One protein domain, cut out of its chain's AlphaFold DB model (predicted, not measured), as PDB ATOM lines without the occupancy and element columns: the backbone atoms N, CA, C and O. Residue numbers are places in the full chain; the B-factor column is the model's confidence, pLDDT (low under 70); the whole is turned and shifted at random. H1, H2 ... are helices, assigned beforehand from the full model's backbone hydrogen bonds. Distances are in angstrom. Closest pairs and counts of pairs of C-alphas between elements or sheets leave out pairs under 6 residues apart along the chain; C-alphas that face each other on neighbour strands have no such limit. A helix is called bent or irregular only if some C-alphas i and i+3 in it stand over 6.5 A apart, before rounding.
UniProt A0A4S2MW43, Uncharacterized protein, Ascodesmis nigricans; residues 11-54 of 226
ATOM      1  N   SER A  11     -29.317 -36.281  26.738       92.38
ATOM      2  CA  SER A  11     -30.372 -35.700  27.591       92.38
ATOM      3  C   SER A  11     -30.909 -34.345  27.118       92.38
ATOM      4  O   SER A  11     -31.847 -33.809  27.703       92.38
ATOM      5  N   THR A  12     -30.327 -33.762  26.068       93.38
ATOM      6  CA  THR A  12     -30.737 -32.456  25.537       93.38
ATOM      7  C   THR A  12     -30.920 -32.531  24.030       93.38
ATOM      8  O   THR A  12     -30.263 -33.316  23.350       93.38
ATOM      9  N   LYS A  13     -31.759 -31.655  23.470       87.62
ATOM     10  CA  LYS A  13     -31.929 -31.552  22.014       87.62
ATOM     11  C   LYS A  13     -30.603 -31.272  21.296       87.62
ATOM     12  O   LYS A  13     -30.344 -31.859  20.252       87.62
ATOM     13  N   ALA A  14     -29.762 -30.404  21.863       88.69
ATOM     14  CA  ALA A  14     -28.461 -30.067  21.289       88.69
ATOM     15  C   ALA A  14     -27.516 -31.278  21.272       88.69
ATOM     16  O   ALA A  14     -26.916 -31.570  20.239       88.69
ATOM     17  N   SER A  15     -27.432 -32.025  22.380       87.44
ATOM     18  CA  SER A  15     -26.620 -33.245  22.433       87.44
ATOM     19  C   SER A  15     -27.180 -34.360  21.548       87.44
ATOM     20  O   SER A  15     -26.403 -35.096  20.950       87.44
ATOM     21  N   MET A  16     -28.504 -34.451  21.391       92.31
ATOM     22  CA  MET A  16     -29.132 -35.403  20.474       92.31
ATOM     23  C   MET A  16     -28.803 -35.085  19.014       92.31
ATOM     24  O   MET A  16     -28.407 -35.979  18.276       92.31
ATOM     25  N   MET A  17     -28.892 -33.816  18.606       88.12
ATOM     26  CA  MET A  17     -28.504 -33.403  17.253       88.12
ATOM     27  C   MET A  17     -27.025 -33.677  16.966       88.12
ATOM     28  O   MET A  17     -26.700 -34.169  15.889       88.12
ATOM     29  N   ALA A  18     -26.139 -33.397  17.927       89.31
ATOM     30  CA  ALA A  18     -24.717 -33.694  17.789       89.31
ATOM     31  C   ALA A  18     -24.459 -35.206  17.663       89.31
ATOM     32  O   ALA A  18     -23.689 -35.619  16.804       89.31
ATOM     33  N   ALA A  19     -25.143 -36.027  18.465       89.06
ATOM     34  CA  ALA A  19     -25.026 -37.481  18.396       89.06
ATOM     35  C   ALA A  19     -25.524 -38.042  17.054       89.06
ATOM     36  O   ALA A  19     -24.868 -38.901  16.476       89.06
ATOM     37  N   VAL A  20     -26.647 -37.534  16.530       88.12
ATOM     38  CA  VAL A  20     -27.159 -37.933  15.209       88.12
ATOM     39  C   VAL A  20     -26.175 -37.559  14.105       88.12
ATOM     40  O   VAL A  20     -25.913 -38.385  13.239       88.12
ATOM     41  N   GLN A  21     -25.610 -36.348  14.143       89.69
ATOM     42  CA  GLN A  21     -24.622 -35.920  13.152       89.69
ATOM     43  C   GLN A  21     -23.363 -36.798  13.197       89.69
ATOM     44  O   GLN A  21     -22.875 -37.216  12.155       89.69
ATOM     45  N   GLU A  22     -22.874 -37.123  14.396       90.88
ATOM     46  CA  GLU A  22     -21.704 -37.987  14.567       90.88
ATOM     47  C   GLU A  22     -21.932 -39.395  13.997       90.88
ATOM     48  O   GLU A  22     -21.048 -39.937  13.341       90.88
ATOM     49  N   GLU A  23     -23.106 -39.997  14.227       88.88
ATOM     50  CA  GLU A  23     -23.432 -41.302  13.637       88.88
ATOM     51  C   GLU A  23     -23.651 -41.208  12.126       88.88
ATOM     52  O   GLU A  23     -23.239 -42.107  11.396       88.88
ATOM     53  N   TRP A  24     -24.242 -40.114  11.646       87.88
ATOM     54  CA  TRP A  24     -24.427 -39.864  10.219       87.88
ATOM     55  C   TRP A  24     -23.093 -39.795   9.469       87.88
ATOM     56  O   TRP A  24     -22.947 -40.405   8.413       87.88
ATOM     57  N   ASP A  25     -22.102 -39.110  10.036       89.38
ATOM     58  CA  ASP A  25     -20.780 -38.941   9.423       89.38
ATOM     59  C   ASP A  25     -19.971 -40.255   9.370       89.38
ATOM     60  O   ASP A  25     -19.000 -40.353   8.619       89.38
ATOM     61  N   LYS A  26     -20.371 -41.283  10.136       90.00
ATOM     62  CA  LYS A  26     -19.775 -42.633  10.100       90.00
ATOM     63  C   LYS A  26     -20.364 -43.527   9.001       90.00
ATOM     64  O   LYS A  26     -19.817 -44.608   8.755       90.00
ATOM     65  N   LEU A  27     -21.480 -43.122   8.387       85.50
ATOM     66  CA  LEU A  27     -22.166 -43.907   7.363       85.50
ATOM     67  C   LEU A  27     -21.407 -43.847   6.035       85.50
ATOM     68  O   LEU A  27     -21.020 -42.781   5.556       85.50
ATOM     69  N   GLU A  28     -21.237 -45.005   5.411       88.06
ATOM     70  CA  GLU A  28     -20.671 -45.148   4.073       88.06
ATOM     71  C   GLU A  28     -21.775 -45.493   3.066       88.06
ATOM     72  O   GLU A  28     -22.784 -46.098   3.435       88.06
ATOM     73  N   PRO A  29     -21.588 -45.198   1.767       83.81
ATOM     74  CA  PRO A  29     -22.555 -45.565   0.732       83.81
ATOM     75  C   PRO A  29     -22.988 -47.041   0.773       83.81
ATOM     76  O   PRO A  29     -24.160 -47.345   0.571       83.81
ATOM     77  N   SER A  30     -22.074 -47.960   1.107       84.69
ATOM     78  CA  SER A  30     -22.375 -49.393   1.228       84.69
ATOM     79  C   SER A  30     -23.422 -49.718   2.296       84.69
ATOM     80  O   SER A  30     -24.133 -50.708   2.151       84.69
ATOM     81  N   ASP A  31     -23.531 -48.895   3.341       82.69
ATOM     82  CA  ASP A  31     -24.496 -49.092   4.427       82.69
ATOM     83  C   ASP A  31     -25.931 -48.778   3.955       82.69
ATOM     84  O   ASP A  31     -26.897 -49.303   4.501       82.69
ATOM     85  N   PHE A  32     -26.075 -47.967   2.899       79.56
ATOM     86  CA  PHE A  32     -27.363 -47.627   2.284       79.56
ATOM     87  C   PHE A  32     -27.698 -48.492   1.068       79.56
ATOM     88  O   PHE A  32     -28.876 -48.717   0.789       79.56
ATOM     89  N   ASN A  33     -26.680 -48.979   0.353       79.25
ATOM     90  CA  ASN A  33     -26.865 -49.743  -0.881       79.25
ATOM     91  C   ASN A  33     -27.738 -50.984  -0.670       79.25
ATOM     92  O   ASN A  33     -28.626 -51.208  -1.481       79.25
ATOM     93  N   MET A  34     -27.588 -51.706   0.450       78.19
ATOM     94  CA  MET A  34     -28.438 -52.875   0.735       78.19
ATOM     95  C   MET A  34     -29.929 -52.528   0.725       78.19
ATOM     96  O   MET A  34     -30.737 -53.263   0.173       78.19
ATOM     97  N   TYR A  35     -30.295 -51.364   1.267       75.19
ATOM     98  CA  TYR A  35     -31.687 -50.945   1.309       75.19
ATOM     99  C   TYR A  35     -32.189 -50.558  -0.074       75.19
ATOM    100  O   TYR A  35     -33.348 -50.809  -0.371       75.19
ATOM    101  N   ILE A  36     -31.337 -49.963  -0.913       72.25
ATOM    102  CA  ILE A  36     -31.681 -49.614  -2.296       72.25
ATOM    103  C   ILE A  36     -31.855 -50.880  -3.137       72.25
ATOM    104  O   ILE A  36     -32.837 -50.993  -3.871       72.25
ATOM    105  N   ASP A  37     -30.941 -51.835  -2.998       72.75
ATOM    106  CA  ASP A  37     -30.964 -53.101  -3.726       72.75
ATOM    107  C   ASP A  37     -32.224 -53.918  -3.358       72.75
ATOM    108  O   ASP A  37     -32.918 -54.437  -4.240       72.75
ATOM    109  N   GLU A  38     -32.609 -53.916  -2.076       78.62
ATOM    110  CA  GLU A  38     -33.814 -54.581  -1.555       78.62
ATOM    111  C   GLU A  38     -35.146 -53.901  -1.938       78.62
ATOM    112  O   GLU A  38     -36.205 -54.521  -1.795       78.62
ATOM    113  N   ILE A  39     -35.159 -52.647  -2.424       76.19
ATOM    114  CA  ILE A  39     -36.421 -51.947  -2.766       76.19
ATOM    115  C   ILE A  39     -37.236 -52.753  -3.781       76.19
ATOM    116  O   ILE A  39     -38.457 -52.851  -3.658       76.19
ATOM    117  N   SER A  40     -36.568 -53.338  -4.775       65.25
ATOM    118  CA  SER A  40     -37.227 -54.111  -5.830       65.25
ATOM    119  C   SER A  40     -37.964 -55.339  -5.280       65.25
ATOM    120  O   SER A  40     -39.121 -55.579  -5.633       65.25
ATOM    121  N   GLU A  41     -37.338 -56.060  -4.351       70.31
ATOM    122  CA  GLU A  41     -37.915 -57.230  -3.691       70.31
ATOM    123  C   GLU A  41     -39.093 -56.840  -2.796       70.31
ATOM    124  O   GLU A  41     -40.157 -57.455  -2.873       70.31
ATOM    125  N   ARG A  42     -38.963 -55.756  -2.022       69.19
ATOM    126  CA  ARG A  42     -40.045 -55.259  -1.149       69.19
ATOM    127  C   ARG A  42     -41.261 -54.777  -1.940       69.19
ATOM    128  O   ARG A  42     -42.399 -54.974  -1.507       69.19
ATOM    129  N   ILE A  43     -41.045 -54.168  -3.109       69.25
ATOM    130  CA  ILE A  43     -42.130 -53.811  -4.033       69.25
ATOM    131  C   ILE A  43     -42.814 -55.080  -4.554       69.25
ATOM    132  O   ILE A  43     -44.044 -55.150  -4.553       69.25
ATOM    133  N   ALA A  44     -42.044 -56.090  -4.968       65.88
ATOM    134  CA  ALA A  44     -42.594 -57.350  -5.460       65.88
ATOM    135  C   ALA A  44     -43.419 -58.080  -4.385       65.88
ATOM    136  O   ALA A  44     -44.534 -58.524  -4.665       65.88
ATOM    137  N   GLU A  45     -42.921 -58.141  -3.149       71.00
ATOM    138  CA  GLU A  45     -43.640 -58.707  -2.003       71.00
ATOM    139  C   GLU A  45     -44.943 -57.947  -1.725       71.00
ATOM    140  O   GLU A  45     -46.005 -58.554  -1.566       71.00
ATOM    141  N   SER A  46     -44.894 -56.614  -1.754       66.50
ATOM    142  CA  SER A  46     -46.075 -55.773  -1.537       66.50
ATOM    143  C   SER A  46     -47.145 -55.995  -2.608       66.50
ATOM    144  O   SER A  46     -48.327 -56.118  -2.287       66.50
ATOM    145  N   LEU A  47     -46.749 -56.094  -3.881       63.16
ATOM    146  CA  LEU A  47     -47.670 -56.382  -4.986       63.16
ATOM    147  C   LEU A  47     -48.252 -57.794  -4.892       63.16
ATOM    148  O   LEU A  47     -49.433 -57.992  -5.180       63.16
ATOM    149  N   TYR A  48     -47.450 -58.764  -4.459       65.50
ATOM    150  CA  TYR A  48     -47.909 -60.128  -4.229       65.50
ATOM    151  C   TYR A  48     -48.960 -60.190  -3.114       65.50
ATOM    152  O   TYR A  48     -50.041 -60.746  -3.319       65.50
ATOM    153  N   LEU A  49     -48.691 -59.568  -1.962       66.75
ATOM    154  CA  LEU A  49     -49.627 -59.505  -0.837       66.75
ATOM    155  C   LEU A  49     -50.900 -58.735  -1.194       66.75
ATOM    156  O   LEU A  49     -51.998 -59.177  -0.860       66.75
ATOM    157  N   LEU A  50     -50.781 -57.629  -1.932       58.28
ATOM    158  CA  LEU A  50     -51.939 -56.889  -2.429       58.28
ATOM    159  C   LEU A  50     -52.777 -57.741  -3.392       58.28
ATOM    160  O   LEU A  50     -54.004 -57.757  -3.298       58.28
ATOM    161  N   GLY A  51     -52.120 -58.497  -4.274       59.25
ATOM    162  CA  GLY A  51     -52.766 -59.470  -5.149       59.25
ATOM    163  C   GLY A  51     -53.517 -60.551  -4.372       59.25
ATOM    164  O   GLY A  51     -54.572 -60.986  -4.816       59.25
ATOM    165  N   GLN A  52     -53.040 -60.945  -3.189       55.19
ATOM    166  CA  GLN A  52     -53.780 -61.847  -2.300       55.19
ATOM    167  C   GLN A  52     -54.964 -61.152  -1.611       55.19
ATOM    168  O   GLN A  52     -56.052 -61.725  -1.559       55.19
ATOM    169  N   LEU A  53     -54.776 -59.919  -1.131       48.81
ATOM    170  CA  LEU A  53     -55.789 -59.127  -0.420       48.81
ATOM    171  C   LEU A  53     -56.976 -58.715  -1.302       48.81
ATOM    172  O   LEU A  53     -58.109 -58.713  -0.831       48.81
ATOM    173  N   ILE A  54     -56.738 -58.404  -2.579       49.06
ATOM    174  CA  ILE A  54     -57.785 -57.995  -3.537       49.06
ATOM    175  C   ILE A  54     -58.515 -59.217  -4.142       49.06
ATOM    176  O   ILE A  54     -59.437 -59.076  -4.944       49.06
TER     177      ILE A  54
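Overview. This is residues 11 to 54 of the 226 residues of an uncharacterized protein of Ascodesmis nigricans (UniProt A0A4S2MW43). A helix, H1, and a longer bent helix, H2, make a wide, flat, open V, joined at its corner by residues 26 to 28, with nothing packed between its arms. The printed part has 44 residues, with two named helices, H1 then H2, and no named strand; the class is all helix. It is extended, with a radius of gyration of the C-alphas of 17.6 A and spans of 47 by 25 by 8 A.

Along the chain. H1, residues 13 to 25, begins at C-alpha 13 (-31.929, -31.552, 22.014) and is 18.4 A long. H2, residues 29 to 53, was assigned as one helix by its hydrogen bonds but is bent: C-alphas 37 and 40 are 6.7 A apart. Its arms are H2a, residues 29 to 37, 12.1 A, and H2b, residues 40 to 53, 20.0 A, ending at C-alpha 53 (-55.789, -59.127, -0.420). H2a is irregular, with C-alphas 31 and 34 6.6 A apart.

Arrangement. A tight link of 3 residues joins H1 to H2. H1 is apart from H2a and H2b. H2a and H2b stand at a shallow tilt of 32 degrees. Every O i to N i+4 pair is within hydrogen-bond range in H1 and H2b, and 3 of 5 in H2a.

Size, cuts and confidence. The C-alphas farthest apart, of Ser 15 and Ile 54, are 47.5 A apart. The printed part has no cut. Its mean pLDDT is 77.6; residues 40, 42 to 44 and 46 to 54 are under 70.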